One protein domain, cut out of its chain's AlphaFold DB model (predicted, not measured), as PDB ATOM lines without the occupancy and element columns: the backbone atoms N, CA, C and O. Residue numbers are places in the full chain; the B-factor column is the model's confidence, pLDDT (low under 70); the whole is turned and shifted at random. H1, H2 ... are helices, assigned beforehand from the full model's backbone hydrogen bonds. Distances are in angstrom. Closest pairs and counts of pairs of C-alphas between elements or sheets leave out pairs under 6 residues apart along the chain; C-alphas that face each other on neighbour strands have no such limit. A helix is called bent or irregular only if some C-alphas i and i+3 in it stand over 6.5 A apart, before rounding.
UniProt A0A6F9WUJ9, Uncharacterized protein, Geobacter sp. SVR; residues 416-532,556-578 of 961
ATOM      1  N   ASN A 416     -26.325  48.370  23.105       78.69
ATOM      2  CA  ASN A 416     -25.883  48.891  21.818       78.69
ATOM      3  C   ASN A 416     -27.020  49.518  20.995       78.69
ATOM      4  O   ASN A 416     -28.187  49.157  21.124       78.69
ATOM      5  N   TYR A 417     -26.667  50.398  20.050       76.94
ATOM      6  CA  TYR A 417     -27.578  50.854  18.995       76.94
ATOM      7  C   TYR A 417     -28.278  49.691  18.277       76.94
ATOM      8  O   TYR A 417     -29.472  49.761  17.971       76.94
ATOM      9  N   HIS A 418     -27.529  48.616  18.029       76.50
ATOM     10  CA  HIS A 418     -28.038  47.434  17.358       76.50
ATOM     11  C   HIS A 418     -29.067  46.655  18.175       76.50
ATOM     12  O   HIS A 418     -29.854  45.945  17.569       76.50
ATOM     13  N   ASP A 419     -29.178  46.851  19.491       71.19
ATOM     14  CA  ASP A 419     -30.204  46.177  20.296       71.19
ATOM     15  C   ASP A 419     -31.628  46.547  19.829       71.19
ATOM     16  O   ASP A 419     -32.557  45.745  19.922       71.19
ATOM     17  N   GLY A 420     -31.798  47.761  19.286       62.38
ATOM     18  CA  GLY A 420     -33.057  48.248  18.712       62.38
ATOM     19  C   GLY A 420     -33.187  48.060  17.195       62.38
ATOM     20  O   GLY A 420     -34.242  48.355  16.633       62.38
ATOM     21  N   SER A 421     -32.138  47.593  16.509       60.81
ATOM     22  CA  SER A 421     -32.130  47.362  15.059       60.81
ATOM     23  C   SER A 421     -32.008  45.863  14.790       60.81
ATOM     24  O   SER A 421     -31.141  45.216  15.343       60.81
ATOM     25  N   VAL A 422     -32.853  45.289  13.941       55.91
ATOM     26  CA  VAL A 422     -33.080  43.834  13.773       55.91
ATOM     27  C   VAL A 422     -31.886  43.034  13.182       55.91
ATOM     28  O   VAL A 422     -32.083  42.013  12.527       55.91
ATOM     29  N   VAL A 423     -30.644  43.491  13.351       57.22
ATOM     30  CA  VAL A 423     -29.426  42.962  12.727       57.22
ATOM     31  C   VAL A 423     -28.618  42.169  13.760       57.22
ATOM     32  O   VAL A 423     -28.386  42.650  14.858       57.22
ATOM     33  N   ASN A 424     -28.241  40.942  13.386       62.72
ATOM     34  CA  ASN A 424     -27.409  39.958  14.097       62.72
ATOM     35  C   ASN A 424     -26.803  40.387  15.461       62.72
ATOM     36  O   ASN A 424     -25.828  41.134  15.504       62.72
ATOM     37  N   TYR A 425     -27.340  39.836  16.559       67.50
ATOM     38  CA  TYR A 425     -26.910  40.111  17.939       67.50
ATOM     39  C   TYR A 425     -25.448  39.738  18.234       67.50
ATOM     40  O   TYR A 425     -24.799  40.447  19.003       67.50
ATOM     41  N   ALA A 426     -24.912  38.700  17.578       61.81
ATOM     42  CA  ALA A 426     -23.569  38.137  17.798       61.81
ATOM     43  C   ALA A 426     -22.410  39.055  17.338       61.81
ATOM     44  O   ALA A 426     -21.314  38.608  17.022       61.81
ATOM     45  N   ARG A 427     -22.677  40.356  17.177       63.62
ATOM     46  CA  ARG A 427     -21.715  41.391  16.768       63.62
ATOM     47  C   ARG A 427     -21.911  42.689  17.552       63.62
ATOM     48  O   ARG A 427     -21.522  43.762  17.092       63.62
ATOM     49  N   THR A 428     -22.567  42.613  18.709       76.50
ATOM     50  CA  THR A 428     -22.859  43.771  19.556       76.50
ATOM     51  C   THR A 428     -22.095  43.670  20.866       76.50
ATOM     52  O   THR A 428     -21.889  42.580  21.384       76.50
ATOM     53  N   ILE A 429     -21.703  44.812  21.434       83.75
ATOM     54  CA  ILE A 429     -21.053  44.836  22.755       83.75
ATOM     55  C   ILE A 429     -21.957  44.236  23.847       83.75
ATOM     56  O   ILE A 429     -21.459  43.658  24.807       83.75
ATOM     57  N   SER A 430     -23.282  44.312  23.665       83.62
ATOM     58  CA  SER A 430     -24.273  43.732  24.572       83.62
ATOM     59  C   SER A 430     -24.222  42.203  24.636       83.62
ATOM     60  O   SER A 430     -24.692  41.629  25.612       83.62
ATOM     61  N   ASP A 431     -23.671  41.540  23.616       80.88
ATOM     62  CA  ASP A 431     -23.539  40.083  23.592       80.88
ATOM     63  C   ASP A 431     -22.632  39.586  24.712       80.88
ATOM     64  O   ASP A 431     -22.971  38.631  25.395       80.88
ATOM     65  N   SER A 432     -21.537  40.289  24.977       83.50
ATOM     66  CA  SER A 432     -20.525  39.843  25.932       83.50
ATOM     67  C   SER A 432     -20.373  40.731  27.159       83.50
ATOM     68  O   SER A 432     -19.841  40.245  28.146       83.50
ATOM     69  N   HIS A 433     -20.838  41.986  27.145       90.69
ATOM     70  CA  HIS A 433     -20.566  42.960  28.216       90.69
ATOM     71  C   HIS A 433     -21.816  43.492  28.936       90.69
ATOM     72  O   HIS A 433     -21.721  44.391  29.770       90.69
ATOM     73  N   TYR A 434     -23.008  43.001  28.588       91.12
ATOM     74  CA  TYR A 434     -24.241  43.418  29.253       91.12
ATOM     75  C   TYR A 434     -24.476  42.558  30.493       91.12
ATOM     76  O   TYR A 434     -24.898  41.419  30.348       91.12
ATOM     77  N   ASP A 435     -24.233  43.113  31.679       93.44
ATOM     78  CA  ASP A 435     -24.474  42.460  32.972       93.44
ATOM     79  C   ASP A 435     -25.369  43.351  33.834       93.44
ATOM     80  O   ASP A 435     -25.032  44.507  34.114       93.44
ATOM     81  N   ASN A 436     -26.564  42.870  34.164       92.88
ATOM     82  CA  ASN A 436     -27.601  43.709  34.744       92.88
ATOM     83  C   ASN A 436     -27.516  43.678  36.280       92.88
ATOM     84  O   ASN A 436     -27.829  42.671  36.900       92.88
ATOM     85  N   PRO A 437     -27.237  44.803  36.963       91.25
ATOM     86  CA  PRO A 437     -27.066  44.806  38.420       91.25
ATOM     87  C   PRO A 437     -28.364  44.561  39.211       91.25
ATOM     88  O   PRO A 437     -28.375  44.647  40.435       91.25
ATOM     89  N   THR A 438     -29.487  44.310  38.536       91.69
ATOM     90  CA  THR A 438     -30.755  43.925  39.174       91.69
ATOM     91  C   THR A 438     -30.978  42.409  39.202       91.69
ATOM     92  O   THR A 438     -31.922  41.955  39.852       91.69
ATOM     93  N   THR A 439     -30.118  41.621  38.550       89.75
ATOM     94  CA  THR A 439     -30.187  40.155  38.466       89.75
ATOM     95  C   THR A 439     -29.003  39.514  39.194       89.75
ATOM     96  O   THR A 439     -27.948  39.280  38.638       89.75
ATOM     97  N   THR A 440     -29.182  39.181  40.476       85.88
ATOM     98  CA  THR A 440     -28.058  38.790  41.357       85.88
ATOM     99  C   THR A 440     -27.650  37.316  41.312       85.88
ATOM    100  O   THR A 440     -26.759  36.902  42.046       85.88
ATOM    101  N   ALA A 441     -28.361  36.484  40.548       86.44
ATOM    102  CA  ALA A 441     -28.141  35.033  40.496       86.44
ATOM    103  C   ALA A 441     -27.492  34.569  39.185       86.44
ATOM    104  O   ALA A 441     -27.255  33.375  39.007       86.44
ATOM    105  N   ILE A 442     -27.275  35.496  38.252       93.31
ATOM    106  CA  ILE A 442     -26.817  35.227  36.893       93.31
ATOM    107  C   ILE A 442     -25.760  36.280  36.552       93.31
ATOM    108  O   ILE A 442     -25.898  37.423  36.965       93.31
ATOM    109  N   ILE A 443     -24.718  35.894  35.814       95.50
ATOM    110  CA  ILE A 443     -23.766  36.832  35.204       95.50
ATOM    111  C   ILE A 443     -24.073  36.892  33.710       95.50
ATOM    112  O   ILE A 443     -23.750  35.955  32.970       95.50
ATOM    113  N   GLU A 444     -24.722  37.956  33.246       94.31
ATOM    114  CA  GLU A 444     -25.083  38.090  31.830       94.31
ATOM    115  C   GLU A 444     -23.946  38.641  30.972       94.31
ATOM    116  O   GLU A 444     -24.014  38.540  29.742       94.31
ATOM    117  N   GLY A 445     -22.874  39.158  31.574       92.44
ATOM    118  CA  GLY A 445     -21.750  39.678  30.809       92.44
ATOM    119  C   GLY A 445     -20.484  39.973  31.606       92.44
ATOM    120  O   GLY A 445     -20.426  39.931  32.829       92.44
ATOM    121  N   TYR A 446     -19.441  40.296  30.856       93.25
ATOM    122  CA  TYR A 446     -18.205  40.892  31.324       93.25
ATOM    123  C   TYR A 446     -18.464  42.327  31.794       93.25
ATOM    124  O   TYR A 446     -18.864  43.185  31.000       93.25
ATOM    125  N   VAL A 447     -18.158  42.630  33.054       94.06
ATOM    126  CA  VAL A 447     -18.256  43.997  33.572       94.06
ATOM    127  C   VAL A 447     -16.970  44.760  33.262       94.06
ATOM    128  O   VAL A 447     -15.889  44.445  33.757       94.06
ATOM    129  N   VAL A 448     -17.069  45.782  32.410       93.38
ATOM    130  CA  VAL A 448     -15.912  46.601  32.016       93.38
ATOM    131  C   VAL A 448     -15.406  47.424  33.198       93.38
ATOM    132  O   VAL A 448     -16.183  48.115  33.854       93.38
ATOM    133  N   ARG A 449     -14.084  47.452  33.411       93.56
ATOM    134  CA  ARG A 449     -13.433  48.387  34.341       93.56
ATOM    135  C   ARG A 449     -13.410  49.794  33.748       93.56
ATOM    136  O   ARG A 449     -12.355  50.300  33.393       93.56
ATOM    137  N   THR A 450     -14.576  50.422  33.613       91.94
ATOM    138  CA  THR A 450     -14.791  51.644  32.809       91.94
ATOM    139  C   THR A 450     -13.905  52.828  33.191       91.94
ATOM    140  O   THR A 450     -13.705  53.709  32.365       91.94
ATOM    141  N   LYS A 451     -13.372  52.848  34.416       90.25
ATOM    142  CA  LYS A 451     -12.476  53.890  34.938       90.25
ATOM    143  C   LYS A 451     -10.992  53.502  34.942       90.25
ATOM    144  O   LYS A 451     -10.185  54.279  35.449       90.25
ATOM    145  N   SER A 452     -10.629  52.311  34.459       90.06
ATOM    146  CA  SER A 452      -9.222  51.931  34.302       90.06
ATOM    147  C   SER A 452      -8.575  52.743  33.175       90.06
ATOM    148  O   SER A 452      -9.264  53.348  32.358       90.06
ATOM    149  N   ASP A 453      -7.242  52.755  33.111       88.25
ATOM    150  CA  ASP A 453      -6.522  53.401  32.003       88.25
ATOM    151  C   ASP A 453      -6.645  52.605  30.681       88.25
ATOM    152  O   ASP A 453      -6.347  53.121  29.602       88.25
ATOM    153  N   THR A 454      -7.081  51.341  30.755       91.31
ATOM    154  CA  THR A 454      -7.113  50.371  29.647       91.31
ATOM    155  C   THR A 454      -8.428  49.582  29.572       91.31
ATOM    156  O   THR A 454      -8.395  48.374  29.365       91.31
ATOM    157  N   PRO A 455      -9.614  50.205  29.684       92.38
ATOM    158  CA  PRO A 455     -10.881  49.500  29.912       92.38
ATOM    159  C   PRO A 455     -11.204  48.482  28.812       92.38
ATOM    160  O   PRO A 455     -11.730  47.406  29.085       92.38
ATOM    161  N   CYS A 456     -10.863  48.810  27.565       91.94
ATOM    162  CA  CYS A 456     -11.044  47.931  26.414       91.94
ATOM    163  C   CYS A 456      -9.802  47.054  26.173       91.94
ATOM    164  O   CYS A 456      -9.923  45.884  25.811       91.94
ATOM    165  N   ALA A 457      -8.606  47.607  26.398       91.88
ATOM    166  CA  ALA A 457      -7.327  46.905  26.255       91.88
ATOM    167  C   ALA A 457      -7.091  45.811  27.315       91.88
ATOM    168  O   ALA A 457      -6.258  44.930  27.112       91.88
ATOM    169  N   ASP A 458      -7.868  45.824  28.399       92.69
ATOM    170  CA  ASP A 458      -7.918  44.792  29.438       92.69
ATOM    171  C   ASP A 458      -8.286  43.406  28.891       92.69
ATOM    172  O   ASP A 458      -8.052  42.404  29.565       92.69
ATOM    173  N   CYS A 459      -8.855  43.340  27.683       90.81
ATOM    174  CA  CYS A 459      -9.012  42.086  26.959       90.81
ATOM    175  C   CYS A 459      -8.729  42.187  25.449       90.81
ATOM    176  O   CYS A 459      -8.275  41.206  24.863       90.81
ATOM    177  N   HIS A 460      -8.955  43.331  24.795       89.69
ATOM    178  CA  HIS A 460      -8.827  43.453  23.337       89.69
ATOM    179  C   HIS A 460      -7.471  44.004  22.886       89.69
ATOM    180  O   HIS A 460      -6.982  44.991  23.427       89.69
ATOM    181  N   ASN A 461      -6.931  43.483  21.777       87.81
ATOM    182  CA  ASN A 461      -5.980  44.256  20.973       87.81
ATOM    183  C   ASN A 461      -6.763  45.312  20.176       87.81
ATOM    184  O   ASN A 461      -7.432  45.001  19.189       87.81
ATOM    185  N   LEU A 462      -6.666  46.569  20.608       87.38
ATOM    186  CA  LEU A 462      -7.459  47.683  20.077       87.38
ATOM    187  C   LEU A 462      -7.167  48.008  18.614       87.38
ATOM    188  O   LEU A 462      -8.027  48.542  17.914       87.38
ATOM    189  N   HIS A 463      -5.963  47.690  18.147       86.62
ATOM    190  CA  HIS A 463      -5.563  47.963  16.776       86.62
ATOM    191  C   HIS A 463      -5.926  46.809  15.855       86.62
ATOM    192  O   HIS A 463      -6.347  47.062  14.734       86.62
ATOM    193  N   GLN A 464      -5.871  45.568  16.340       84.75
ATOM    194  CA  GLN A 464      -6.375  44.425  15.584       84.75
ATOM    195  C   GLN A 464      -7.910  44.393  15.545       84.75
ATOM    196  O   GLN A 464      -8.478  43.921  14.570       84.75
ATOM    197  N   ALA A 465      -8.603  44.891  16.576       81.56
ATOM    198  CA  ALA A 465     -10.069  44.926  16.643       81.56
ATOM    199  C   ALA A 465     -10.730  43.589  16.226       81.56
ATOM    200  O   ALA A 465     -11.746  43.570  15.530       81.56
ATOM    201  N   ASN A 466     -10.096  42.476  16.600       80.75
ATOM    202  CA  ASN A 466     -10.568  41.113  16.394       80.75
ATOM    203  C   ASN A 466     -11.069  40.553  17.735       80.75
ATOM    204  O   ASN A 466     -10.606  40.990  18.792       80.75
ATOM    205  N   VAL A 467     -12.018  39.623  17.671       81.75
ATOM    206  CA  VAL A 467     -12.655  38.978  18.819       81.75
ATOM    207  C   VAL A 467     -12.465  37.459  18.860       81.75
ATOM    208  O   VAL A 467     -12.967  36.847  19.787       81.75
ATOM    209  N   ASP A 468     -11.709  36.848  17.937       80.81
ATOM    210  CA  ASP A 468     -11.531  35.381  17.892       80.81
ATOM    211  C   ASP A 468     -11.112  34.784  19.257       80.81
ATOM    212  O   ASP A 468     -11.713  33.835  19.751       80.81
ATOM    213  N   ILE A 469     -10.129  35.402  19.923       82.00
ATOM    214  CA  ILE A 469      -9.656  34.989  21.258       82.00
ATOM    215  C   ILE A 469     -10.743  35.174  22.325       82.00
ATOM    216  O   ILE A 469     -10.847  34.403  23.276       82.00
ATOM    217  N   GLN A 470     -11.526  36.240  22.205       87.38
ATOM    218  CA  GLN A 470     -12.584  36.577  23.145       87.38
ATOM    219  C   GLN A 470     -13.770  35.620  22.988       87.38
ATOM    220  O   GLN A 470     -14.382  35.267  23.991       87.38
ATOM    221  N   ASP A 471     -14.035  35.139  21.774       84.19
ATOM    222  CA  ASP A 471     -15.024  34.096  21.498       84.19
ATOM    223  C   ASP A 471     -14.565  32.738  22.068       84.19
ATOM    224  O   ASP A 471     -15.342  32.033  22.720       84.19
ATOM    225  N   GLU A 472     -13.280  32.391  21.925       83.75
ATOM    226  CA  GLU A 472     -12.680  31.224  22.596       83.75
ATOM    227  C   GLU A 472     -12.793  31.336  24.124       83.75
ATOM    228  O   GLU A 472     -13.235  30.403  24.797       83.75
ATOM    229  N   TRP A 473     -12.464  32.501  24.691       88.88
ATOM    230  CA  TRP A 473     -12.643  32.753  26.119       88.88
ATOM    231  C   TRP A 473     -14.111  32.601  26.532       88.88
ATOM    232  O   TRP A 473     -14.391  31.886  27.494       88.88
ATOM    233  N   ALA A 474     -15.053  33.196  25.793       89.12
ATOM    234  CA  ALA A 474     -16.482  33.186  26.112       89.12
ATOM    235  C   ALA A 474     -17.121  31.785  26.036       89.12
ATOM    236  O   ALA A 474     -18.150  31.531  26.670       89.12
ATOM    237  N   THR A 475     -16.516  30.862  25.286       86.69
ATOM    238  CA  THR A 475     -16.915  29.443  25.231       86.69
ATOM    239  C   THR A 475     -16.208  28.576  26.282       86.69
ATOM    240  O   THR A 475     -16.628  27.444  26.535       86.69
ATOM    241  N   SER A 476     -15.181  29.105  26.953       87.50
ATOM    242  CA  SER A 476     -14.420  28.405  27.989       87.50
ATOM    243  C   SER A 476     -15.149  28.339  29.341       87.50
ATOM    244  O   SER A 476     -16.056  29.118  29.646       87.50
ATOM    245  N   GLY A 477     -14.700  27.433  30.219       87.94
ATOM    246  CA  GLY A 477     -15.176  27.362  31.608       87.94
ATOM    247  C   GLY A 477     -14.818  28.592  32.458       87.94
ATOM    248  O   GLY A 477     -15.537  28.903  33.408       87.94
ATOM    249  N   HIS A 478     -13.763  29.331  32.093       90.31
ATOM    250  CA  HIS A 478     -13.366  30.577  32.762       90.31
ATOM    251  C   HIS A 478     -14.356  31.721  32.530       90.31
ATOM    252  O   HIS A 478     -14.493  32.588  33.387       90.31
ATOM    253  N   ALA A 479     -15.096  31.672  31.422       91.38
ATOM    254  CA  ALA A 479     -16.233  32.548  31.163       91.38
ATOM    255  C   ALA A 479     -17.583  31.896  31.512       91.38
ATOM    256  O   ALA A 479     -18.622  32.369  31.061       91.38
ATOM    257  N   GLY A 480     -17.595  30.762  32.225       90.56
ATOM    258  CA  GLY A 480     -18.826  30.016  32.525       90.56
ATOM    259  C   GLY A 480     -19.596  29.546  31.283       90.56
ATOM    260  O   GLY A 480     -20.808  29.351  31.343       90.56
ATOM    261  N   LYS A 481     -18.909  29.394  30.139       90.06
ATOM    262  CA  LYS A 481     -19.499  29.087  28.825       90.06
ATOM    263  C   LYS A 481     -20.608  30.072  28.419       90.06
ATOM    264  O   LYS A 481     -21.612  29.672  27.824       90.06
ATOM    265  N   ILE A 482     -20.444  31.357  28.747       91.25
ATOM    266  CA  ILE A 482     -21.456  32.401  28.534       91.25
ATOM    267  C   ILE A 482     -21.937  32.501  27.079       91.25
ATOM    268  O   ILE A 482     -23.138  32.653  26.845       91.25
ATOM    269  N   ALA A 483     -21.043  32.332  26.098       89.00
ATOM    270  CA  ALA A 483     -21.420  32.327  24.684       89.00
ATOM    271  C   ALA A 483     -22.425  31.204  24.374       89.00
ATOM    272  O   ALA A 483     -23.451  31.440  23.737       89.00
ATOM    273  N   THR A 484     -22.202  30.001  24.916       89.94
ATOM    274  CA  THR A 484     -23.111  28.856  24.757       89.94
ATOM    275  C   THR A 484     -24.483  29.118  25.378       89.94
ATOM    276  O   THR A 484     -25.501  28.758  24.779       89.94
ATOM    277  N   GLN A 485     -24.534  29.765  26.548       91.62
ATOM    278  CA  GLN A 485     -25.803  30.117  27.199       91.62
ATOM    279  C   GLN A 485     -26.619  31.080  26.331       91.62
ATOM    280  O   GLN A 485     -27.811  30.864  26.086       91.62
ATOM    281  N   LYS A 486     -25.961  32.107  25.787       90.81
ATOM    282  CA  LYS A 486     -26.597  33.098  24.911       90.81
ATOM    283  C   LYS A 486     -27.031  32.485  23.585       90.81
ATOM    284  O   LYS A 486     -28.168  32.690  23.161       90.81
ATOM    285  N   ASP A 487     -26.190  31.679  22.947       88.50
ATOM    286  CA  ASP A 487     -26.558  30.991  21.707       88.50
ATOM    287  C   ASP A 487     -27.765  30.070  21.878       88.50
ATOM    288  O   ASP A 487     -28.694  30.099  21.060       88.50
ATOM    289  N   THR A 488     -27.808  29.331  22.986       91.56
ATOM    290  CA  THR A 488     -28.950  28.482  23.336       91.56
ATOM    291  C   THR A 488     -30.218  29.317  23.505       91.56
ATOM    292  O   THR A 488     -31.235  29.017  22.878       91.56
ATOM    293  N   ALA A 489     -30.158  30.418  24.259       91.75
ATOM    294  CA  ALA A 489     -31.307  31.299  24.483       91.75
ATOM    295  C   ALA A 489     -31.831  31.962  23.197       91.75
ATOM    296  O   ALA A 489     -33.026  32.225  23.067       91.75
ATOM    297  N   GLY A 490     -30.952  32.229  22.228       87.94
ATOM    298  CA  GLY A 490     -31.331  32.791  20.934       87.94
ATOM    299  C   GLY A 490     -31.825  31.771  19.905       87.94
ATOM    300  O   GLY A 490     -32.289  32.178  18.836       87.94
ATOM    301  N   THR A 491     -31.706  30.469  20.173       89.69
ATOM    302  CA  THR A 491     -32.021  29.419  19.197       89.69
ATOM    303  C   THR A 491     -33.506  29.443  18.825       89.69
ATOM    304  O   THR A 491     -34.387  29.401  19.678       89.69
ATOM    305  N   GLY A 492     -33.796  29.529  17.523       87.19
ATOM    306  CA  GLY A 492     -35.167  29.597  17.002       87.19
ATOM    307  C   GLY A 492     -35.842  30.972  17.116       87.19
ATOM    308  O   GLY A 492     -36.991  31.113  16.697       87.19
ATOM    309  N   LEU A 493     -35.146  31.992  17.630       87.38
ATOM    310  CA  LEU A 493     -35.643  33.365  17.731       87.38
ATOM    311  C   LEU A 493     -35.016  34.270  16.658       87.38
ATOM    312  O   LEU A 493     -33.943  33.998  16.127       87.38
ATOM    313  N   SER A 494     -35.676  35.388  16.348       82.75
ATOM    314  CA  SER A 494     -35.130  36.429  15.467       82.75
ATOM    315  C   SER A 494     -35.501  37.833  15.947       82.75
ATOM    316  O   SER A 494     -36.425  38.018  16.744       82.75
ATOM    317  N   GLY A 495     -34.752  38.833  15.479       78.94
ATOM    318  CA  GLY A 495     -34.983  40.238  15.799       78.94
ATOM    319  C   GLY A 495     -34.935  40.570  17.290       78.94
ATOM    320  O   GLY A 495     -34.156  39.985  18.038       78.94
ATOM    321  N   ALA A 496     -35.777  41.511  17.725       79.62
ATOM    322  CA  ALA A 496     -35.789  42.010  19.105       79.62
ATOM    323  C   ALA A 496     -36.036  40.907  20.154       79.62
ATOM    324  O   ALA A 496     -35.513  40.988  21.266       79.62
ATOM    325  N   ALA A 497     -36.789  39.858  19.800       84.00
ATOM    326  CA  ALA A 497     -37.027  38.718  20.683       84.00
ATOM    327  C   ALA A 497     -35.737  37.927  20.953       84.00
ATOM    328  O   ALA A 497     -35.455  37.603  22.103       84.00
ATOM    329  N   ALA A 498     -34.923  37.680  19.918       84.25
ATOM    330  CA  ALA A 498     -33.626  37.025  20.079       84.25
ATOM    331  C   ALA A 498     -32.670  37.868  20.934       84.25
ATOM    332  O   ALA A 498     -32.035  37.342  21.838       84.25
ATOM    333  N   ILE A 499     -32.609  39.180  20.685       81.56
ATOM    334  CA  ILE A 499     -31.764  40.117  21.444       81.56
ATOM    335  C   ILE A 499     -32.153  40.108  22.927       81.56
ATOM    336  O   ILE A 499     -31.298  39.961  23.793       81.56
ATOM    337  N   THR A 500     -33.450  40.207  23.225       86.06
ATOM    338  CA  THR A 500     -33.957  40.203  24.607       86.06
ATOM    339  C   THR A 500     -33.613  38.900  25.326       86.06
ATOM    340  O   THR A 500     -33.116  38.941  26.449       86.06
ATOM    341  N   ALA A 501     -33.826  37.753  24.672       89.56
ATOM    342  CA  ALA A 501     -33.505  36.448  25.246       89.56
ATOM    343  C   ALA A 501     -32.005  36.302  25.540       89.56
ATOM    344  O   ALA A 501     -31.630  35.843  26.612       89.56
ATOM    345  N   ARG A 502     -31.142  36.747  24.620       89.44
ATOM    346  CA  ARG A 502     -29.685  36.659  24.778       89.44
ATOM    347  C   ARG A 502     -29.121  37.626  25.823       89.44
ATOM    348  O   ARG A 502     -28.164  37.277  26.507       89.44
ATOM    349  N   LYS A 503     -29.714  38.814  25.991       88.38
ATOM    350  CA  LYS A 503     -29.332  39.761  27.058       88.38
ATOM    351  C   LYS A 503     -29.711  39.269  28.450       88.38
ATOM    352  O   LYS A 503     -29.026  39.611  29.399       88.38
ATOM    353  N   ALA A 504     -30.800  38.509  28.561       90.75
ATOM    354  CA  ALA A 504     -31.249  37.918  29.822       90.75
ATOM    355  C   ALA A 504     -30.558  36.581  30.144       90.75
ATOM    356  O   ALA A 504     -30.695  36.074  31.252       90.75
ATOM    357  N   ALA A 505     -29.862  35.986  29.172       93.00
ATOM    358  CA  ALA A 505     -29.112  34.755  29.354       93.00
ATOM    359  C   ALA A 505     -27.690  35.049  29.834       93.00
ATOM    360  O   ALA A 505     -27.019  35.953  29.323       93.00
ATOM    361  N   GLY A 506     -27.220  34.230  30.768       93.62
ATOM    362  CA  GLY A 506     -25.917  34.373  31.392       93.62
ATOM    363  C   GLY A 506     -25.489  33.107  32.119       93.62
ATOM    364  O   GLY A 506     -26.145  32.070  32.030       93.62
ATOM    365  N   VAL A 507     -24.368  33.213  32.820       95.38
ATOM    366  CA  VAL A 507     -23.801  32.145  33.641       95.38
ATOM    367  C   VAL A 507     -24.606  32.018  34.926       95.38
ATOM    368  O   VAL A 507     -24.863  33.013  35.593       95.38
ATOM    369  N   ASP A 508     -24.972  30.795  35.278       93.44
ATOM    370  CA  ASP A 508     -25.772  30.449  36.451       93.44
ATOM    371  C   ASP A 508     -25.160  29.261  37.216       93.44
ATOM    372  O   ASP A 508     -24.071  28.779  36.899       93.44
ATOM    373  N   GLU A 509     -25.864  28.768  38.237       91.19
ATOM    374  CA  GLU A 509     -25.393  27.662  39.080       91.19
ATOM    375  C   GLU A 509     -25.122  26.379  38.275       91.19
ATOM    376  O   GLU A 509     -24.265  25.575  38.636       91.19
ATOM    377  N   THR A 510     -25.826  26.175  37.161       88.56
ATOM    378  CA  THR A 510     -25.684  24.963  36.345       88.56
ATOM    379  C   THR A 510     -24.498  25.037  35.389       88.56
ATOM    380  O   THR A 510     -23.824  24.034  35.153       88.56
ATOM    381  N   SER A 511     -24.233  26.226  34.854       89.38
ATOM    382  CA  SER A 511     -23.222  26.472  33.823       89.38
ATOM    383  C   SER A 511     -21.883  26.957  34.384       89.38
ATOM    384  O   SER A 511     -20.834  26.684  33.797       89.38
ATOM    385  N   GLY A 512     -21.894  27.616  35.543       90.56
ATOM    386  CA  GLY A 512     -20.709  28.200  36.157       90.56
ATOM    387  C   GLY A 512     -20.856  28.457  37.653       90.56
ATOM    388  O   GLY A 512     -20.571  29.560  38.109       90.56
ATOM    389  N   ALA A 513     -21.204  27.426  38.434       90.19
ATOM    390  CA  ALA A 513     -21.224  27.480  39.906       90.19
ATOM    391  C   ALA A 513     -19.948  28.091  40.519       90.19
ATOM    392  O   ALA A 513     -20.006  28.771  41.539       90.19
ATOM    393  N   ALA A 514     -18.785  27.900  39.884       91.00
ATOM    394  CA  ALA A 514     -17.532  28.511  40.327       91.00
ATOM    395  C   ALA A 514     -17.605  30.047  40.418       91.00
ATOM    396  O   ALA A 514     -16.883  30.622  41.221       91.00
ATOM    397  N   TRP A 515     -18.479  30.694  39.652       94.25
ATOM    398  CA  TRP A 515     -18.569  32.151  39.548       94.25
ATOM    399  C   TRP A 515     -19.803  32.738  40.236       94.25
ATOM    400  O   TRP A 515     -19.782  33.902  40.610       94.25
ATOM    401  N   VAL A 516     -20.870  31.953  40.436       93.06
ATOM    402  CA  VAL A 516     -22.151  32.483  40.956       93.06
ATOM    403  C   VAL A 516     -22.591  31.911  42.301       93.06
ATOM    404  O   VAL A 516     -23.460  32.484  42.952       93.06
ATOM    405  N   HIS A 517     -22.023  30.777  42.728       91.00
ATOM    406  CA  HIS A 517     -22.554  30.026  43.869       91.00
ATOM    407  C   HIS A 517     -22.438  30.785  45.199       91.00
ATOM    408  O   HIS A 517     -23.261  30.623  46.104       91.00
ATOM    409  N   TYR A 518     -21.404  31.614  45.337       91.62
ATOM    410  CA  TYR A 518     -21.224  32.486  46.488       91.62
ATOM    411  C   TYR A 518     -21.046  33.931  46.041       91.62
ATOM    412  O   TYR A 518     -20.685  34.207  44.904       91.62
ATOM    413  N   ASN A 519     -21.259  34.842  46.985       91.44
ATOM    414  CA  ASN A 519     -20.773  36.203  46.861       91.44
ATOM    415  C   ASN A 519     -19.239  36.161  46.975       91.44
ATOM    416  O   ASN A 519     -18.696  35.907  48.057       91.44
ATOM    417  N   TRP A 520     -18.569  36.313  45.834       93.75
ATOM    418  CA  TRP A 520     -17.114  36.232  45.721       93.75
ATOM    419  C   TRP A 520     -16.421  37.588  45.801       93.75
ATOM    420  O   TRP A 520     -15.198  37.630  45.797       93.75
ATOM    421  N   ASP A 521     -17.175  38.680  45.861       93.94
ATOM    422  CA  ASP A 521     -16.635  40.035  45.883       93.94
ATOM    423  C   ASP A 521     -16.825  40.733  47.241       93.94
ATOM    424  O   ASP A 521     -16.389  41.867  47.447       93.94
ATOM    425  N   GLN A 522     -17.425  40.055  48.220       93.75
ATOM    426  CA  GLN A 522     -17.424  40.466  49.617       93.75
ATOM    427  C   GLN A 522     -16.052  40.185  50.250       93.75
ATOM    428  O   GLN A 522     -15.800  39.086  50.739       93.75
ATOM    429  N   THR A 523     -15.212  41.217  50.338       92.31
ATOM    430  CA  THR A 523     -13.841  41.115  50.871       92.31
ATOM    431  C   THR A 523     -13.757  41.205  52.398       92.31
ATOM    432  O   THR A 523     -12.740  40.856  53.005       92.31
ATOM    433  N   GLN A 524     -14.810  41.698  53.058       92.12
ATOM    434  CA  GLN A 524     -14.864  41.952  54.500       92.12
ATOM    435  C   GLN A 524     -16.235  41.605  55.101       92.12
ATOM    436  O   GLN A 524     -17.234  41.435  54.411       92.12
ATOM    437  N   GLY A 525     -16.313  41.547  56.434       87.69
ATOM    438  CA  GLY A 525     -17.559  41.277  57.159       87.69
ATOM    439  C   GLY A 525     -17.800  39.791  57.439       87.69
ATOM    440  O   GLY A 525     -16.938  38.944  57.219       87.69
ATOM    441  N   THR A 526     -18.949  39.455  58.016       87.44
ATOM    442  CA  THR A 526     -19.258  38.069  58.402       87.44
ATOM    443  C   THR A 526     -19.714  37.257  57.194       87.44
ATOM    444  O   THR A 526     -20.565  37.711  56.440       87.44
ATOM    445  N   GLY A 527     -19.186  36.039  57.045       81.50
ATOM    446  CA  GLY A 527     -19.551  35.134  55.947       81.50
ATOM    447  C   GLY A 527     -18.790  35.372  54.640       81.50
ATOM    448  O   GLY A 527     -19.028  34.632  53.689       81.50
ATOM    449  N   ASN A 528     -17.864  36.340  54.624       89.94
ATOM    450  CA  ASN A 528     -16.990  36.615  53.487       89.94
ATOM    451  C   ASN A 528     -16.141  35.390  53.098       89.94
ATOM    452  O   ASN A 528     -15.860  34.518  53.931       89.94
ATOM    453  N   ARG A 529     -15.706  35.351  51.835       91.19
ATOM    454  CA  ARG A 529     -14.854  34.288  51.280       91.19
ATOM    455  C   ARG A 529     -13.539  34.839  50.737       91.19
ATOM    456  O   ARG A 529     -13.009  34.307  49.768       91.19
ATOM    457  N   ALA A 530     -12.990  35.838  51.424       90.50
ATOM    458  CA  ALA A 530     -11.803  36.596  51.033       90.50
ATOM    459  C   ALA A 530     -10.624  35.725  50.549       90.50
ATOM    460  O   ALA A 530      -9.981  36.014  49.546       90.50
ATOM    461  N   THR A 531     -10.352  34.598  51.211       88.81
ATOM    462  CA  THR A 531      -9.250  33.692  50.830       88.81
ATOM    463  C   THR A 531      -9.495  32.909  49.536       88.81
ATOM    464  O   THR A 531      -8.549  32.373  48.963       88.81
ATOM    465  N   CYS A 532     -10.746  32.807  49.084       92.12
ATOM    466  CA  CYS A 532     -11.148  32.105  47.864       92.12
ATOM    467  C   CYS A 532     -11.148  33.024  46.631       92.12
ATOM    468  O   CYS A 532     -11.133  32.535  45.502       92.12
ATOM    469  N   ASN A 556      -8.425  43.626  47.445       95.75
ATOM    470  CA  ASN A 556      -9.232  43.375  46.253       95.75
ATOM    471  C   ASN A 556     -10.245  44.516  46.074       95.75
ATOM    472  O   ASN A 556     -11.069  44.776  46.955       95.75
ATOM    473  N   ASP A 557     -10.152  45.212  44.941       94.31
ATOM    474  CA  ASP A 557     -10.989  46.360  44.596       94.31
ATOM    475  C   ASP A 557     -11.940  46.012  43.446       94.31
ATOM    476  O   ASP A 557     -11.564  46.010  42.272       94.31
ATOM    477  N   PHE A 558     -13.197  45.762  43.804       96.06
ATOM    478  CA  PHE A 558     -14.279  45.464  42.870       96.06
ATOM    479  C   PHE A 558     -15.129  46.702  42.547       96.06
ATOM    480  O   PHE A 558     -16.271  46.580  42.117       96.06
ATOM    481  N   SER A 559     -14.607  47.921  42.730       94.00
ATOM    482  CA  SER A 559     -15.360  49.171  42.512       94.00
ATOM    483  C   SER A 559     -15.880  49.394  41.085       94.00
ATOM    484  O   SER A 559     -16.655  50.326  40.854       94.00
ATOM    485  N   HIS A 560     -15.476  48.561  40.124       93.19
ATOM    486  CA  HIS A 560     -16.061  48.539  38.785       93.19
ATOM    487  C   HIS A 560     -17.405  47.800  38.718       93.19
ATOM    488  O   HIS A 560     -18.163  48.029  37.777       93.19
ATOM    489  N   LEU A 561     -17.714  46.952  39.702       95.00
ATOM    490  CA  LEU A 561     -19.021  46.332  39.858       95.00
ATOM    491  C   LEU A 561     -19.996  47.330  40.499       95.00
ATOM    492  O   LEU A 561     -19.676  48.054  41.448       95.00
ATOM    493  N   SER A 562     -21.213  47.378  39.974       92.81
ATOM    494  CA  SER A 562     -22.235  48.344  40.367       92.81
ATOM    495  C   SER A 562     -22.675  48.154  41.814       92.81
ATOM    496  O   SER A 562     -23.193  47.110  42.180       92.81
ATOM    497  N   GLY A 563     -22.542  49.193  42.640       93.00
ATOM    498  CA  GLY A 563     -23.015  49.163  44.027       93.00
ATOM    499  C   GLY A 563     -22.129  48.369  44.990       93.00
ATOM    500  O   GLY A 563     -22.532  48.168  46.136       93.00
ATOM    501  N   TRP A 564     -20.934  47.957  44.557       95.69
ATOM    502  CA  TRP A 564     -20.011  47.205  45.393       95.69
ATOM    503  C   TRP A 564     -19.622  47.948  46.680       95.69
ATOM    504  O   TRP A 564     -19.310  49.144  46.675       95.69
ATOM    505  N   THR A 565     -19.567  47.205  47.787       95.50
ATOM    506  CA  THR A 565     -18.881  47.625  49.015       95.50
ATOM    507  C   THR A 565     -18.074  46.460  49.593       95.50
ATOM    508  O   THR A 565     -18.537  45.322  49.514       95.50
ATOM    509  N   PRO A 566     -16.949  46.708  50.294       94.56
ATOM    510  CA  PRO A 566     -16.145  45.631  50.879       94.56
ATOM    511  C   PRO A 566     -16.934  44.680  51.790       94.56
ATOM    512  O   PRO A 566     -16.647  43.492  51.860       94.56
ATOM    513  N   THR A 567     -17.936  45.192  52.511       93.94
ATOM    514  CA  THR A 567     -18.690  44.415  53.504       93.94
ATOM    515  C   THR A 567     -19.898  43.673  52.954       93.94
ATOM    516  O   THR A 567     -20.365  42.753  53.620       93.94
ATOM    517  N   ALA A 568     -20.441  44.092  51.809       92.06
ATOM    518  CA  ALA A 568     -21.655  43.507  51.235       92.06
ATOM    519  C   ALA A 568     -21.431  42.852  49.864       92.06
ATOM    520  O   ALA A 568     -22.309  42.122  49.416       92.06
ATOM    521  N   GLY A 569     -20.290  43.100  49.216       93.88
ATOM    522  CA  GLY A 569     -20.085  42.751  47.813       93.88
ATOM    523  C   GLY A 569     -20.951  43.606  46.884       93.88
ATOM    524  O   GLY A 569     -21.397  44.697  47.267       93.88
ATOM    525  N   SER A 570     -21.175  43.106  45.675       94.31
ATOM    526  CA  SER A 570     -22.022  43.680  44.629       94.31
ATOM    527  C   SER A 570     -23.248  42.791  44.373       94.31
ATOM    528  O   SER A 570     -23.232  41.593  44.653       94.31
ATOM    529  N   PRO A 571     -24.347  43.335  43.819       92.19
ATOM    530  CA  PRO A 571     -25.355  42.532  43.132       92.19
ATOM    531  C   PRO A 571     -24.844  41.842  41.853       92.19
ATOM    532  O   PRO A 571     -25.563  41.008  41.314       92.19
ATOM    533  N   GLN A 572     -23.658  42.195  41.353       93.38
ATOM    534  CA  GLN A 572     -22.983  41.542  40.223       93.38
ATOM    535  C   GLN A 572     -21.880  40.600  40.719       93.38
ATOM    536  O   GLN A 572     -21.462  40.698  41.866       93.38
ATOM    537  N   ASN A 573     -21.369  39.727  39.849       92.50
ATOM    538  CA  ASN A 573     -20.221  38.863  40.144       92.50
ATOM    539  C   ASN A 573     -19.216  38.873  38.984       92.50
ATOM    540  O   ASN A 573     -19.553  39.201  37.847       92.50
ATOM    541  N   GLU A 574     -17.976  38.476  39.267       93.94
ATOM    542  CA  GLU A 574     -16.923  38.353  38.257       93.94
ATOM    543  C   GLU A 574     -16.772  36.921  37.732       93.94
ATOM    544  O   GLU A 574     -16.801  35.948  38.483       93.94
ATOM    545  N   LEU A 575     -16.498  36.815  36.431       94.62
ATOM    546  CA  LEU A 575     -15.871  35.636  35.825       94.62
ATOM    547  C   LEU A 575     -14.341  35.786  35.897       94.62
ATOM    548  O   LEU A 575     -13.829  36.802  36.375       94.62
ATOM    549  N   LEU A 576     -13.589  34.824  35.355       94.75
ATOM    550  CA  LEU A 576     -12.156  35.014  35.121       94.75
ATOM    551  C   LEU A 576     -11.916  35.702  33.772       94.75
ATOM    552  O   LEU A 576     -11.810  35.072  32.723       94.75
ATOM    553  N   TYR A 577     -11.848  37.023  33.826       94.88
ATOM    554  CA  TYR A 577     -11.522  37.972  32.776       94.88
ATOM    555  C   TYR A 577     -10.045  37.909  32.365       94.88
ATOM    556  O   TYR A 577      -9.169  37.450  33.100       94.88
ATOM    557  N   CYS A 578      -9.762  38.434  31.174       92.94
ATOM    558  CA  CYS A 578      -8.463  38.344  30.506       92.94
ATOM    559  C   CYS A 578      -7.332  38.935  31.373       92.94
ATOM    560  O   CYS A 578      -6.304  38.293  31.588       92.94
TER     561      CYS A 578
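This is residues 416 to 532 and 556 to 578 of the 961 residues of an uncharacterized protein of Geobacter sp. SVR (UniProt A0A6F9WUJ9). Little regular structure: five short helices, H1 to H5, cluster at one end round the hairpin H4-H5, and loops among residues 517 to 532 and 556 to 578 make the other end. The printed part has 140 residues with six named helices, H1 to H6 in chain order, holding 44 residues, and no named strand; the class is all helix. It is compact, radius of gyration of the C-alphas 15.3 A, spanning 47 by 34 by 25 A.

H5, residues 495 to 504, is 14.7 A long and begins at C-alpha 495 (-34.983, 40.238, 15.799). H4, residues 482 to 490, is 12.5 A; H3, 468 to 475, 10.9 A. H2 is 429 to 433, H1 417 to 420. H6, 509 to 516, ends at C-alpha 516 (-22.151, 32.483, 40.956) and is irregular: C-alphas 511 and 514 are 8.9 A apart.

H5 and H4 touch, closest C-alphas Lys 486 and Arg 502, 4.7 A, a helical hairpin at a steep tilt of 39 degrees, opposite ways. H3 touches H4, closest C-alphas Ala 474 and Ala 483, 5.2 A, about perpendicular at 77 degrees. H1 and H2 each only just touch H5, with 3 pairs of C-alphas within 8 A; the closest are Asp 419 and Ile 499, 6.4 A, and Asp 431 and Lys 503, 6.8 A. H6 touches no helix. Every O i to N i+4 pair is within hydrogen-bond range in H2, H3, H4 and H5; in H6 1 of 4 is, and 2 of 5 O i to N i+3 pairs; H1 is too short for an O i to N i+4 pair.

The farthest C-alphas, Val 422 and Thr 526, are 47.1 A apart. Residues 533 to 555 are not printed; C-alphas 532 and 556 are 11.5 A apart. The link H2 to H3, 34 residues, is long. Residues 420 to 427 have pLDDT under 70.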